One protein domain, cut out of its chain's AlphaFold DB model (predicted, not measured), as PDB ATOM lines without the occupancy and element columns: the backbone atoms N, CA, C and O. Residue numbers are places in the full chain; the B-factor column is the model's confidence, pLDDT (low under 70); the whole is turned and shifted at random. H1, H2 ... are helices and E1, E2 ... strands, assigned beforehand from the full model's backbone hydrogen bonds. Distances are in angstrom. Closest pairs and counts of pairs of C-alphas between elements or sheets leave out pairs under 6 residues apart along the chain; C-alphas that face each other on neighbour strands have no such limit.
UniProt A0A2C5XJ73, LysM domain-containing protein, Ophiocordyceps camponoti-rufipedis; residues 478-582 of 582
ATOM      1  N   PRO A 478     205.884 268.127 238.030       45.38
ATOM      2  CA  PRO A 478     206.787 268.332 236.904       45.38
ATOM      3  C   PRO A 478     206.272 267.568 235.680       45.38
ATOM      4  O   PRO A 478     205.786 266.447 235.812       45.38
ATOM      5  N   ALA A 479     206.410 268.155 234.485       48.53
ATOM      6  CA  ALA A 479     206.031 267.518 233.225       48.53
ATOM      7  C   ALA A 479     206.629 266.102 233.140       48.53
ATOM      8  O   ALA A 479     207.848 265.920 233.058       48.53
ATOM      9  N   ILE A 480     205.766 265.089 233.209       61.28
ATOM     10  CA  ILE A 480     206.190 263.698 233.343       61.28
ATOM     11  C   ILE A 480     206.878 263.246 232.053       61.28
ATOM     12  O   ILE A 480     206.256 263.127 230.996       61.28
ATOM     13  N   LYS A 481     208.179 262.953 232.138       73.25
ATOM     14  CA  LYS A 481     208.965 262.415 231.021       73.25
ATOM     15  C   LYS A 481     208.599 260.945 230.787       73.25
ATOM     16  O   LYS A 481     209.218 260.047 231.353       73.25
ATOM     17  N   THR A 482     207.575 260.706 229.971       81.06
ATOM     18  CA  THR A 482     207.219 259.365 229.475       81.06
ATOM     19  C   THR A 482     207.961 259.055 228.174       81.06
ATOM     20  O   THR A 482     208.237 259.952 227.377       81.06
ATOM     21  N   LEU A 483     208.316 257.787 227.960       82.75
ATOM     22  CA  LEU A 483     208.935 257.309 226.721       82.75
ATOM     23  C   LEU A 483     207.930 256.491 225.913       82.75
ATOM     24  O   LEU A 483     207.261 255.618 226.459       82.75
ATOM     25  N   THR A 484     207.863 256.719 224.605       83.50
ATOM     26  CA  THR A 484     207.047 255.911 223.682       83.50
ATOM     27  C   THR A 484     207.735 254.608 223.266       83.50
ATOM     28  O   THR A 484     207.080 253.664 222.834       83.50
ATOM     29  N   ARG A 485     209.061 254.517 223.434       83.06
ATOM     30  CA  ARG A 485     209.857 253.317 223.155       83.06
ATOM     31  C   ARG A 485     210.930 253.127 224.224       83.06
ATOM     32  O   ARG A 485     211.576 254.091 224.632       83.06
ATOM     33  N   LEU A 486     211.128 251.884 224.658       84.50
ATOM     34  CA  LEU A 486     212.196 251.542 225.593       84.50
ATOM     35  C   LEU A 486     213.578 251.633 224.925       84.50
ATOM     36  O   LEU A 486     213.732 251.181 223.788       84.50
ATOM     37  N   PRO A 487     214.593 252.162 225.628       80.56
ATOM     38  CA  PRO A 487     215.989 252.042 225.223       80.56
ATOM     39  C   PRO A 487     216.420 250.569 225.052       80.56
ATOM     40  O   PRO A 487     215.912 249.714 225.778       80.56
ATOM     41  N   PRO A 488     217.408 250.258 224.187       72.75
ATOM     42  CA  PRO A 488     217.854 248.882 223.912       72.75
ATOM     43  C   PRO A 488     218.289 248.086 225.155       72.75
ATOM     44  O   PRO A 488     218.158 246.869 225.181       72.75
ATOM     45  N   ASN A 489     218.760 248.782 226.196       77.88
ATOM     46  CA  ASN A 489     219.252 248.194 227.449       77.88
ATOM     47  C   ASN A 489     218.321 248.454 228.646       77.88
ATOM     48  O   ASN A 489     218.704 248.234 229.797       77.88
ATOM     49  N   ALA A 490     217.120 248.986 228.410       82.31
ATOM     50  CA  ALA A 490     216.193 249.302 229.485       82.31
ATOM     51  C   ALA A 490     215.553 248.031 230.050       82.31
ATOM     52  O   ALA A 490     214.977 247.221 229.324       82.31
ATOM     53  N   LYS A 491     215.618 247.880 231.375       84.25
ATOM     54  CA  LYS A 491     214.966 246.774 232.076       84.25
ATOM     55  C   LYS A 491     213.484 247.091 232.247       84.25
ATOM     56  O   LYS A 491     213.124 248.059 232.920       84.25
ATOM     57  N   ARG A 492     212.626 246.264 231.646       84.81
ATOM     58  CA  ARG A 492     211.199 246.233 231.985       84.81
ATOM     59  C   ARG A 492     211.046 245.805 233.437       84.81
ATOM     60  O   ARG A 492     211.853 245.020 233.940       84.81
ATOM     61  N   HIS A 493     210.030 246.332 234.103       80.88
ATOM     62  CA  HIS A 493     209.647 245.809 235.404       80.88
ATOM     63  C   HIS A 493     209.302 244.311 235.297       80.88
ATOM     64  O   HIS A 493     208.764 243.864 234.283       80.88
ATOM     65  N   ILE A 494     209.689 243.538 236.317       78.38
ATOM     66  CA  ILE A 494     209.776 242.062 236.284       78.38
ATOM     67  C   ILE A 494     208.425 241.404 235.974       78.38
ATOM     68  O   ILE A 494     208.384 240.331 235.380       78.38
ATOM     69  N   TRP A 495     207.327 242.061 236.344       80.50
ATOM     70  CA  TRP A 495     205.988 241.479 236.350       80.50
ATOM     71  C   TRP A 495     205.113 241.925 235.172       80.50
ATOM     72  O   TRP A 495     203.929 241.598 235.118       80.50
ATOM     73  N   ILE A 496     205.691 242.630 234.194       83.88
ATOM     74  CA  ILE A 496     204.980 243.015 232.970       83.88
ATOM     75  C   ILE A 496     204.827 241.781 232.064       83.88
ATOM     76  O   ILE A 496     205.841 241.208 231.650       83.88
ATOM     77  N   PRO A 497     203.596 241.385 231.687       80.81
ATOM     78  CA  PRO A 497     203.378 240.254 230.792       80.81
ATOM     79  C   PRO A 497     204.067 240.448 229.442       80.81
ATOM     80  O   PRO A 497     204.005 241.520 228.838       80.81
ATOM     81  N   ASN A 498     204.684 239.390 228.915       78.75
ATOM     82  CA  ASN A 498     205.382 239.457 227.626       78.75
ATOM     83  C   ASN A 498     204.454 239.769 226.441       78.75
ATOM     84  O   ASN A 498     204.914 240.324 225.445       78.75
ATOM     85  N   ASN A 499     203.166 239.443 226.554       80.81
ATOM     86  CA  ASN A 499     202.135 239.723 225.556       80.81
ATOM     87  C   ASN A 499     201.530 241.137 225.668       80.81
ATOM     88  O   ASN A 499     200.758 241.531 224.793       80.81
ATOM     89  N   LEU A 500     201.863 241.917 226.704       84.75
ATOM     90  CA  LEU A 500     201.326 243.265 226.877       84.75
ATOM     91  C   LEU A 500     202.032 244.266 225.945       84.75
ATOM     92  O   LEU A 500     203.242 244.489 226.038       84.75
ATOM     93  N   ARG A 501     201.266 244.921 225.066       87.44
ATOM     94  CA  ARG A 501     201.780 245.964 224.162       87.44
ATOM     95  C   ARG A 501     201.693 247.342 224.817       87.44
ATOM     96  O   ARG A 501     200.676 248.025 224.727       87.44
ATOM     97  N   CYS A 502     202.776 247.756 225.465       89.94
ATOM     98  CA  CYS A 502     202.878 249.066 226.107       89.94
ATOM     99  C   CYS A 502     203.252 250.170 225.111       89.94
ATOM    100  O   CYS A 502     204.275 250.079 224.431       89.94
ATOM    101  N   SER A 503     202.443 251.230 225.063       88.44
ATOM    102  CA  SER A 503     202.660 252.422 224.232       88.44
ATOM    103  C   SER A 503     203.445 253.515 224.948       88.44
ATOM    104  O   SER A 503     204.090 254.332 224.293       88.44
ATOM    105  N   ARG A 504     203.395 253.556 226.287       89.31
ATOM    106  CA  ARG A 504     204.130 254.534 227.098       89.31
ATOM    107  C   ARG A 504     204.777 253.888 228.312       89.31
ATOM    108  O   ARG A 504     204.175 253.056 228.992       89.31
ATOM    109  N   TRP A 505     205.989 254.346 228.593       91.62
ATOM    110  CA  TRP A 505     206.856 253.858 229.651       91.62
ATOM    111  C   TRP A 505     207.242 254.990 230.594       91.62
ATOM    112  O   TRP A 505     207.565 256.097 230.153       91.62
ATOM    113  N   LEU A 506     207.249 254.693 231.888       91.88
ATOM    114  CA  LEU A 506     207.681 255.596 232.945       91.88
ATOM    115  C   LEU A 506     208.857 254.970 233.694       91.88
ATOM    116  O   LEU A 506     208.788 253.807 234.081       91.88
ATOM    117  N   LEU A 507     209.933 255.731 233.894       91.94
ATOM    118  CA  LEU A 507     211.044 255.292 234.735       91.94
ATOM    119  C   LEU A 507     210.627 255.349 236.209       91.94
ATOM    120  O   LEU A 507     210.239 256.414 236.700       91.94
ATOM    121  N   VAL A 508     210.750 254.210 236.883       90.81
ATOM    122  CA  VAL A 508     210.483 254.045 238.314       90.81
ATOM    123  C   VAL A 508     211.612 254.696 239.108       90.81
ATOM    124  O   VAL A 508     212.782 254.331 238.942       90.81
ATOM    125  N   GLN A 509     211.272 255.656 239.962       87.06
ATOM    126  CA  GLN A 509     212.221 256.311 240.862       87.06
ATOM    127  C   GLN A 509     212.437 255.477 242.136       87.06
ATOM    128  O   GLN A 509     211.654 254.570 242.436       87.06
ATOM    129  N   PRO A 510     213.513 255.745 242.898       84.00
ATOM    130  CA  PRO A 510     213.669 255.181 244.232       84.00
ATOM    131  C   PRO A 510     212.424 255.448 245.087       84.00
ATOM    132  O   PRO A 510     211.921 256.566 245.097       84.00
ATOM    133  N   ASN A 511     211.961 254.422 245.802       80.38
ATOM    134  CA  ASN A 511     210.809 254.465 246.714       80.38
ATOM    135  C   ASN A 511     209.430 254.681 246.064       80.38
ATOM    136  O   ASN A 511     208.470 254.948 246.779       80.38
ATOM    137  N   GLU A 512     209.289 254.517 244.746       83.00
ATOM    138  CA  GLU A 512     207.972 254.578 244.099       83.00
ATOM    139  C   GLU A 512     207.250 253.233 244.073       83.00
ATOM    140  O   GLU A 512     207.803 252.222 243.634       83.00
ATOM    141  N   GLY A 513     205.983 253.244 244.483       84.19
ATOM    142  CA  GLY A 513     205.041 252.147 244.329       84.19
ATOM    143  C   GLY A 513     204.006 252.414 243.235       84.19
ATOM    144  O   GLY A 513     204.088 253.361 242.448       84.19
ATOM    145  N   CYS A 514     202.997 251.540 243.164       84.31
ATOM    146  CA  CYS A 514     201.933 251.666 242.162       84.31
ATOM    147  C   CYS A 514     201.132 252.965 242.306       84.31
ATOM    148  O   CYS A 514     200.711 253.508 241.291       84.31
ATOM    149  N   ALA A 515     200.899 253.444 243.532       82.19
ATOM    150  CA  ALA A 515     200.096 254.639 243.786       82.19
ATOM    151  C   ALA A 515     200.813 255.904 243.302       82.19
ATOM    152  O   ALA A 515     200.214 256.736 242.625       82.19
ATOM    153  N   GLU A 516     202.113 255.999 243.563       85.69
ATOM    154  CA  GLU A 516     202.961 257.107 243.137       85.69
ATOM    155  C   GLU A 516     203.112 257.108 241.612       85.69
ATOM    156  O   GLU A 516     202.961 258.148 240.970       85.69
ATOM    157  N   ILE A 517     203.324 255.934 241.007       87.31
ATOM    158  CA  ILE A 517     203.385 255.779 239.547       87.31
ATOM    159  C   ILE A 517     202.035 256.102 238.902       87.31
ATOM    160  O   ILE A 517     202.015 256.773 237.876       87.31
ATOM    161  N   ALA A 518     200.918 255.663 239.484       85.62
ATOM    162  CA  ALA A 518     199.562 255.965 239.021       85.62
ATOM    163  C   ALA A 518     199.275 257.470 239.061       85.62
ATOM    164  O   ALA A 518     198.867 258.049 238.051       85.62
ATOM    165  N   ALA A 519     199.585 258.115 240.187       80.88
ATOM    166  CA  ALA A 519     199.446 259.552 240.362       80.88
ATOM    167  C   ALA A 519     200.321 260.329 239.368       80.88
ATOM    168  O   ALA A 519     199.833 261.233 238.693       80.88
ATOM    169  N   ARG A 520     201.591 259.931 239.201       84.62
ATOM    170  CA  ARG A 520     202.507 260.535 238.222       84.62
ATOM    171  C   ARG A 520     202.118 260.241 236.780       84.62
ATOM    172  O   ARG A 520     202.422 261.029 235.901       84.62
ATOM    173  N   ALA A 521     201.511 259.104 236.484       83.56
ATOM    174  CA  ALA A 521     201.098 258.770 235.127       83.56
ATOM    175  C   ALA A 521     199.746 259.386 234.749       83.56
ATOM    176  O   ALA A 521     199.397 259.356 233.568       83.56
ATOM    177  N   HIS A 522     199.005 259.915 235.731       81.50
ATOM    178  CA  HIS A 522     197.586 260.248 235.622       81.50
ATOM    179  C   HIS A 522     196.760 259.061 235.112       81.50
ATOM    180  O   HIS A 522     195.951 259.188 234.202       81.50
ATOM    181  N   VAL A 523     197.005 257.879 235.676       84.25
ATOM    182  CA  VAL A 523     196.308 256.636 235.332       84.25
ATOM    183  C   VAL A 523     195.760 256.033 236.613       84.25
ATOM    184  O   VAL A 523     196.440 256.042 237.633       84.25
ATOM    185  N   SER A 524     194.555 255.461 236.575       82.88
ATOM    186  CA  SER A 524     193.974 254.763 237.730       82.88
ATOM    187  C   SER A 524     194.925 253.694 238.290       82.88
ATOM    188  O   SER A 524     195.521 252.929 237.517       82.88
ATOM    189  N   LEU A 525     194.978 253.557 239.616       83.25
ATOM    190  CA  LEU A 525     195.755 252.515 240.294       83.25
ATOM    191  C   LEU A 525     195.423 251.108 239.770       83.25
ATOM    192  O   LEU A 525     196.329 250.305 239.541       83.25
ATOM    193  N   ALA A 526     194.144 250.830 239.495       82.06
ATOM    194  CA  ALA A 526     193.682 249.553 238.953       82.06
ATOM    195  C   ALA A 526     194.353 249.201 237.612       82.06
ATOM    196  O   ALA A 526     194.824 248.080 237.424       82.06
ATOM    197  N   ARG A 527     194.473 250.166 236.688       86.06
ATOM    198  CA  ARG A 527     195.160 249.971 235.398       86.06
ATOM    199  C   ARG A 527     196.665 249.770 235.559       86.06
ATOM    200  O   ARG A 527     197.209 248.865 234.933       86.06
ATOM    201  N   ILE A 528     197.332 250.559 236.406       89.19
ATOM    202  CA  ILE A 528     198.772 250.381 236.668       89.19
ATOM    203  C   ILE A 528     199.049 248.994 237.247       89.19
ATOM    204  O   ILE A 528     199.954 248.309 236.768       89.19
ATOM    205  N   THR A 529     198.229 248.559 238.202       86.62
ATOM    206  CA  THR A 529     198.320 247.226 238.806       86.62
ATOM    207  C   THR A 529     198.058 246.146 237.755       86.62
ATOM    208  O   THR A 529     198.857 245.231 237.599       86.62
ATOM    209  N   ARG A 530     197.020 246.298 236.924       85.69
ATOM    210  CA  ARG A 530     196.702 245.354 235.838       85.69
ATOM    211  C   ARG A 530     197.825 245.223 234.800       85.69
ATOM    212  O   ARG A 530     198.066 244.127 234.310       85.69
ATOM    213  N   TRP A 531     198.497 246.315 234.437       88.31
ATOM    214  CA  TRP A 531     199.540 246.303 233.402       88.31
ATOM    215  C   TRP A 531     200.911 245.855 233.909       88.31
ATOM    216  O   TRP A 531     201.697 245.313 233.135       88.31
ATOM    217  N   ASN A 532     201.211 246.094 235.185       88.00
ATOM    218  CA  ASN A 532     202.550 245.874 235.731       88.00
ATOM    219  C   ASN A 532     202.620 244.780 236.795       88.00
ATOM    220  O   ASN A 532     203.720 244.375 237.137       88.00
ATOM    221  N   ALA A 533     201.488 244.320 237.324       80.81
ATOM    222  CA  ALA A 533     201.398 243.273 238.338       80.81
ATOM    223  C   ALA A 533     200.046 242.520 238.251       80.81
ATOM    224  O   ALA A 533     199.299 242.471 239.231       80.81
ATOM    225  N   PRO A 534     199.666 241.960 237.084       71.19
ATOM    226  CA  PRO A 534     198.372 241.299 236.940       71.19
ATOM    227  C   PRO A 534     198.244 240.115 237.906       71.19
ATOM    228  O   PRO A 534     199.046 239.184 237.864       71.19
ATOM    229  N   GLY A 535     197.217 240.149 238.758       63.31
ATOM    230  CA  GLY A 535     196.916 239.073 239.709       63.31
ATOM    231  C   GLY A 535     197.754 239.084 240.991       63.31
ATOM    232  O   GLY A 535     197.713 238.107 241.733       63.31
ATOM    233  N   LEU A 536     198.507 240.157 241.261       63.56
ATOM    234  CA  LEU A 536     199.296 240.316 242.483       63.56
ATOM    235  C   LEU A 536     198.967 241.662 243.148       63.56
ATOM    236  O   LEU A 536     199.159 242.710 242.535       63.56
ATOM    237  N   ASP A 537     198.600 241.654 244.433       62.78
ATOM    238  CA  ASP A 537     198.430 242.865 245.268       62.78
ATOM    239  C   ASP A 537     199.779 243.529 245.643       62.78
ATOM    240  O   ASP A 537     199.951 244.161 246.688       62.78
ATOM    241  N   LEU A 538     200.803 243.361 244.807       61.75
ATOM    242  CA  LEU A 538     202.179 243.726 245.118       61.75
ATOM    243  C   LEU A 538     202.523 245.123 244.596       61.75
ATOM    244  O   LEU A 538     203.431 245.315 243.788       61.75
ATOM    245  N   CYS A 539     201.866 246.135 245.165       64.88
ATOM    246  CA  CYS A 539     202.225 247.542 244.958       64.88
ATOM    247  C   CYS A 539     203.618 247.922 245.504       64.88
ATOM    248  O   CYS A 539     204.100 249.017 245.223       64.88
ATOM    249  N   ARG A 540     204.269 247.021 246.257       64.19
ATOM    250  CA  ARG A 540     205.577 247.208 246.916       64.19
ATOM    251  C   ARG A 540     206.781 246.706 246.111       64.19
ATOM    252  O   ARG A 540     207.906 246.786 246.592       64.19
ATOM    253  N   SER A 541     206.572 246.159 244.914       66.00
ATOM    254  CA  SER A 541     207.615 245.426 244.176       66.00
ATOM    255  C   SER A 541     208.184 246.179 242.971       66.00
ATOM    256  O   SER A 541     208.831 245.569 242.117       66.00
ATOM    257  N   PHE A 542     207.947 247.486 242.857       82.50
ATOM    258  CA  PHE A 542     208.562 248.291 241.807       82.50
ATOM    259  C   PHE A 542     210.057 248.466 242.066       82.50
ATOM    260  O   PHE A 542     210.482 248.967 243.100       82.50
ATOM    261  N   VAL A 543     210.867 247.983 241.123       83.06
ATOM    262  CA  VAL A 543     212.325 248.052 241.221       83.06
ATOM    263  C   VAL A 543     212.773 249.412 240.685       83.06
ATOM    264  O   VAL A 543     212.535 249.690 239.502       83.06
ATOM    265  N   PRO A 544     213.439 250.251 241.493       87.44
ATOM    266  CA  PRO A 544     213.983 251.519 241.022       87.44
ATOM    267  C   PRO A 544     214.895 251.325 239.807       87.44
ATOM    268  O   PRO A 544     215.680 250.377 239.744       87.44
ATOM    269  N   GLY A 545     214.782 252.211 238.818       84.94
ATOM    270  CA  GLY A 545     215.539 252.120 237.567       84.94
ATOM    271  C   GLY A 545     214.959 251.154 236.523       84.94
ATOM    272  O   GLY A 545     215.496 251.068 235.417       84.94
ATOM    273  N   SER A 546     213.868 250.446 236.836       90.12
ATOM    274  CA  SER A 546     213.072 249.723 235.837       90.12
ATOM    275  C   SER A 546     212.012 250.631 235.203       90.12
ATOM    276  O   SER A 546     211.713 251.711 235.712       90.12
ATOM    277  N   TYR A 547     211.460 250.214 234.064       91.88
ATOM    278  CA  TYR A 547     210.392 250.946 233.387       91.88
ATOM    279  C   TYR A 547     209.035 250.273 233.596       91.88
ATOM    280  O   TYR A 547     208.868 249.091 233.280       91.88
ATOM    281  N   ALA A 548     208.076 251.060 234.082       92.50
ATOM    282  CA  ALA A 548     206.675 250.697 234.239       92.50
ATOM    283  C   ALA A 548     205.871 251.063 232.984       92.50
ATOM    284  O   ALA A 548     206.088 252.107 232.364       92.50
ATOM    285  N   CYS A 549     204.919 250.213 232.626       92.38
ATOM    286  CA  CYS A 549     203.935 250.441 231.585       92.38
ATOM    287  C   CYS A 549     202.819 251.354 232.102       92.38
ATOM    288  O   CYS A 549     202.117 251.011 233.052       92.38
ATOM    289  N   VAL A 550     202.639 252.511 231.470       92.88
ATOM    290  CA  VAL A 550     201.628 253.507 231.874       92.88
ATOM    291  C   VAL A 550     200.580 253.758 230.793       92.88
ATOM    292  O   VAL A 550     199.719 254.617 230.933       92.88
ATOM    293  N   SER A 551     200.647 253.028 229.682       90.56
ATOM    294  CA  SER A 551     199.622 253.031 228.641       90.56
ATOM    295  C   SER A 551     199.814 251.818 227.739       90.56
ATOM    296  O   SER A 551     200.950 251.398 227.500       90.56
ATOM    297  N   THR A 552     198.714 251.260 227.240       89.06
ATOM    298  CA  THR A 552     198.702 250.089 226.356       89.06
ATOM    299  C   THR A 552     197.963 250.395 225.056       89.06
ATOM    300  O   THR A 552     197.159 251.328 224.986       89.06
ATOM    301  N   ILE A 553     198.273 249.623 224.017       83.25
ATOM    302  CA  ILE A 553     197.548 249.624 222.741       83.25
ATOM    303  C   ILE A 553     196.556 248.462 222.796       83.25
ATOM    304  O   ILE A 553     196.963 247.335 223.093       83.25
ATOM    305  N   GLN A 554     195.274 248.726 222.546       71.06
ATOM    306  CA  GLN A 554     194.267 247.671 222.436       71.06
ATOM    307  C   GLN A 554     194.503 246.824 221.173       71.06
ATOM    308  O   GLN A 554     195.244 247.211 220.267       71.06
ATOM    309  N   ALA A 555     193.911 245.627 221.123       54.91
ATOM    310  CA  ALA A 555     194.093 244.694 220.006       54.91
ATOM    311  C   ALA A 555     193.609 245.260 218.653       54.91
ATOM    312  O   ALA A 555     194.101 244.838 217.611       54.91
ATOM    313  N   ASP A 556     192.711 246.247 218.675       57.47
ATOM    314  CA  ASP A 556     192.192 246.980 217.515       57.47
ATOM    315  C   ASP A 556     193.091 248.154 217.061       57.47
ATOM    316  O   ASP A 556     192.763 248.865 216.115       57.47
ATOM    317  N   GLY A 557     194.234 248.370 217.723       55.53
ATOM    318  CA  GLY A 557     195.164 249.457 217.415       55.53
ATOM    319  C   GLY A 557     194.806 250.806 218.044       55.53
ATOM    320  O   GLY A 557     195.550 251.770 217.853       55.53
ATOM    321  N   THR A 558     193.726 250.900 218.824       54.78
ATOM    322  CA  THR A 558     193.356 252.139 219.515       54.78
ATOM    323  C   THR A 558     194.136 252.303 220.825       54.78
ATOM    324  O   THR A 558     194.476 251.343 221.525       54.78
ATOM    325  N   MET A 559     194.485 253.548 221.172       53.94
ATOM    326  CA  MET A 559     195.050 253.836 222.493       53.94
ATOM    327  C   MET A 559     193.938 253.744 223.534       53.94
ATOM    328  O   MET A 559     192.919 254.417 223.391       53.94
ATOM    329  N   ALA A 560     194.156 252.977 224.607       57.62
ATOM    330  CA  ALA A 560     193.243 252.958 225.744       57.62
ATOM    331  C   ALA A 560     193.194 254.364 226.379       57.62
ATOM    332  O   ALA A 560     194.108 254.752 227.109       57.62
ATOM    333  N   ARG A 561     192.168 255.155 226.035       50.78
ATOM    334  CA  ARG A 561     191.919 256.488 226.602       50.78
ATOM    335  C   ARG A 561     191.207 256.378 227.955       50.78
ATOM    336  O   ARG A 561     190.576 255.368 228.275       50.78
ATOM    337  N   ASP A 562     191.331 257.430 228.755       42.94
ATOM    338  CA  ASP A 562     190.598 257.629 230.008       42.94
ATOM    339  C   ASP A 562     189.113 257.863 229.717       42.94
ATOM    340  O   ASP A 562     188.640 258.991 229.662       42.94
ATOM    341  N   LEU A 563     188.378 256.781 229.471       38.91
ATOM    342  CA  LEU A 563     186.938 256.767 229.685       38.91
ATOM    343  C   LEU A 563     186.686 256.428 231.162       38.91
ATOM    344  O   LEU A 563     187.354 255.517 231.672       38.91
ATOM    345  N   PRO A 564     185.773 257.139 231.847       36.78
ATOM    346  CA  PRO A 564     185.358 256.767 233.192       36.78
ATOM    347  C   PRO A 564     184.805 255.337 233.168       36.78
ATOM    348  O   PRO A 564     184.026 254.977 232.284       36.78
ATOM    349  N   GLU A 565     185.251 254.507 234.115       38.44
ATOM    350  CA  GLU A 565     184.619 253.221 234.410       38.44
ATOM    351  C   GLU A 565     183.177 253.515 234.834       38.44
ATOM    352  O   GLU A 565     182.927 253.941 235.957       38.44
ATOM    353  N   PHE A 566     182.221 253.332 233.922       32.94
ATOM    354  CA  PHE A 566     180.835 253.153 234.325       32.94
ATOM    355  C   PHE A 566     180.763 251.822 235.068       32.94
ATOM    356  O   PHE A 566     180.950 250.754 234.479       32.94
ATOM    357  N   GLU A 567     180.539 251.902 236.376       36.22
ATOM    358  CA  GLU A 567     180.136 250.765 237.186       36.22
ATOM    359  C   GLU A 567     178.912 250.091 236.545       36.22
ATOM    360  O   GLU A 567     177.890 250.721 236.288       36.22
ATOM    361  N   GLY A 568     179.057 248.797 236.253       39.50
ATOM    362  CA  GLY A 568     177.984 247.809 236.159       39.50
ATOM    363  C   GLY A 568     176.668 248.214 235.490       39.50
ATOM    364  O   GLY A 568     175.639 248.253 236.157       39.50
ATOM    365  N   VAL A 569     176.640 248.326 234.159       30.70
ATOM    366  CA  VAL A 569     175.404 248.009 233.424       30.70
ATOM    367  C   VAL A 569     175.402 246.507 233.160       30.70
ATOM    368  O   VAL A 569     176.054 246.008 232.244       30.70
ATOM    369  N   VAL A 570     174.685 245.769 234.006       32.12
ATOM    370  CA  VAL A 570     174.313 244.380 233.735       32.12
ATOM    371  C   VAL A 570     173.378 244.393 232.527       32.12
ATOM    372  O   VAL A 570     172.195 244.704 232.652       32.12
ATOM    373  N   PHE A 571     173.889 244.049 231.347       29.22
ATOM    374  CA  PHE A 571     173.029 243.685 230.228       29.22
ATOM    375  C   PHE A 571     172.369 242.344 230.569       29.22
ATOM    376  O   PHE A 571     172.974 241.283 230.416       29.22
ATOM    377  N   ARG A 572     171.121 242.379 231.054       31.08
ATOM    378  CA  ARG A 572     170.239 241.213 230.948       31.08
ATOM    379  C   ARG A 572     169.972 241.003 229.465       31.08
ATOM    380  O   ARG A 572     169.163 241.708 228.872       31.08
ATOM    381  N   VAL A 573     170.662 240.037 228.878       31.89
ATOM    382  CA  VAL A 573     170.235 239.447 227.614       31.89
ATOM    383  C   VAL A 573     168.954 238.675 227.926       31.89
ATOM    384  O   VAL A 573     168.994 237.654 228.610       31.89
ATOM    385  N   HIS A 574     167.809 239.209 227.508       31.95
ATOM    386  CA  HIS A 574     166.598 238.411 227.357       31.95
ATOM    387  C   HIS A 574     166.818 237.573 226.100       31.95
ATOM    388  O   HIS A 574     166.915 238.113 225.000       31.95
ATOM    389  N   ILE A 575     167.027 236.274 226.286       38.53
ATOM    390  CA  ILE A 575     166.951 235.320 225.190       38.53
ATOM    391  C   ILE A 575     165.462 235.009 225.072       38.53
ATOM    392  O   ILE A 575     164.907 234.375 225.968       38.53
ATOM    393  N   ASP A 576     164.822 235.515 224.020       34.06
ATOM    394  CA  ASP A 576     163.509 235.025 223.610       34.06
ATOM    395  C   ASP A 576     163.690 233.566 223.166       34.06
ATOM    396  O   ASP A 576     164.195 233.280 222.079       34.06
ATOM    397  N   GLU A 577     163.325 232.631 224.045       51.69
ATOM    398  CA  GLU A 577     163.036 231.250 223.667       51.69
ATOM    399  C   GLU A 577     161.692 231.225 222.943       51.69
ATOM    400  O   GLU A 577     160.668 230.856 223.500       51.69
ATOM    401  N   ASP A 578     161.701 231.628 221.681       50.84
ATOM    402  CA  ASP A 578     160.663 231.250 220.738       50.84
ATOM    403  C   ASP A 578     161.292 231.196 219.353       50.84
ATOM    404  O   ASP A 578     161.426 232.210 218.678       50.84
ATOM    405  N   ILE A 579     161.731 229.996 218.960       42.69
ATOM    406  CA  ILE A 579     161.617 229.422 217.611       42.69
ATOM    407  C   ILE A 579     162.221 228.002 217.642       42.69
ATOM    408  O   ILE A 579     163.429 227.822 217.564       42.69
ATOM    409  N   LYS A 580     161.299 227.023 217.690       40.72
ATOM    410  CA  LYS A 580     161.249 225.772 216.896       40.72
ATOM    411  C   LYS A 580     162.383 224.750 217.131       40.72
ATOM    412  O   LYS A 580     163.552 225.058 217.005       40.72
ATOM    413  N   GLN A 581     162.115 223.463 217.333       46.88
ATOM    414  CA  GLN A 581     161.132 222.611 216.660       46.88
ATOM    415  C   GLN A 581     161.196 221.204 217.293       46.88
ATOM    416  O   GLN A 581     162.241 220.845 217.830       46.88
ATOM    417  N   THR A 582     160.131 220.418 217.089       38.19
ATOM    418  CA  THR A 582     159.948 218.968 217.349       38.19
ATOM    419  C   THR A 582     159.667 218.498 218.767       38.19
ATOM    420  O   THR A 582     160.495 218.737 219.667       38.19
TER     421      THR A 582
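AT A GLANCE: This is residues 478 to 582 of the 582 residues of the protein "LysM domain-containing protein" of Ophiocordyceps camponoti-rufipedis (UniProt A0A2C5XJ73). With little regular structure, a compact body of loops holds the antiparallel sheet E1 - E2 and two short helices packed on it; residues 565 to 582 stick out as a tail. The printed part has 105 residues, in order E1, H1, H2, E2, class mixed, 28 in named elements. It is loose, radius of gyration of the C-alphas 18.6 A, spanning 68 by 27 by 26 A.

HOW THE PARTS SIT: E1, residues 502 to 507, and E2, residues 547 to 552, are antiparallel; N 506 and O 548, 2.9 A, are within hydrogen-bond range. H1, residues 514 to 521, and H2, residues 525 to 532, touch, about perpendicular at 84 degrees, closest C-alphas Ala 518 and Leu 525, 5.3 A. Every O i to N i+4 pair in both is within range. The closest C-alphas of H2 and E2, Trp 531 and Cys 549, are 6.3 A apart.

IN THESE COORDINATES: E1, 13.4 A long, begins at C-alpha 502 (202.878, 249.066, 226.107); E2, 13.7 A, ends at C-alpha 552 (198.702, 250.089, 226.356). H1 measures 10.0 A, H2 10.5 A.

THE WHOLE: The printed part has no cut. H2 to E2 is a long link. Residues 478 to 480, 535 to 541 and 555 to 582 have pLDDT under 70.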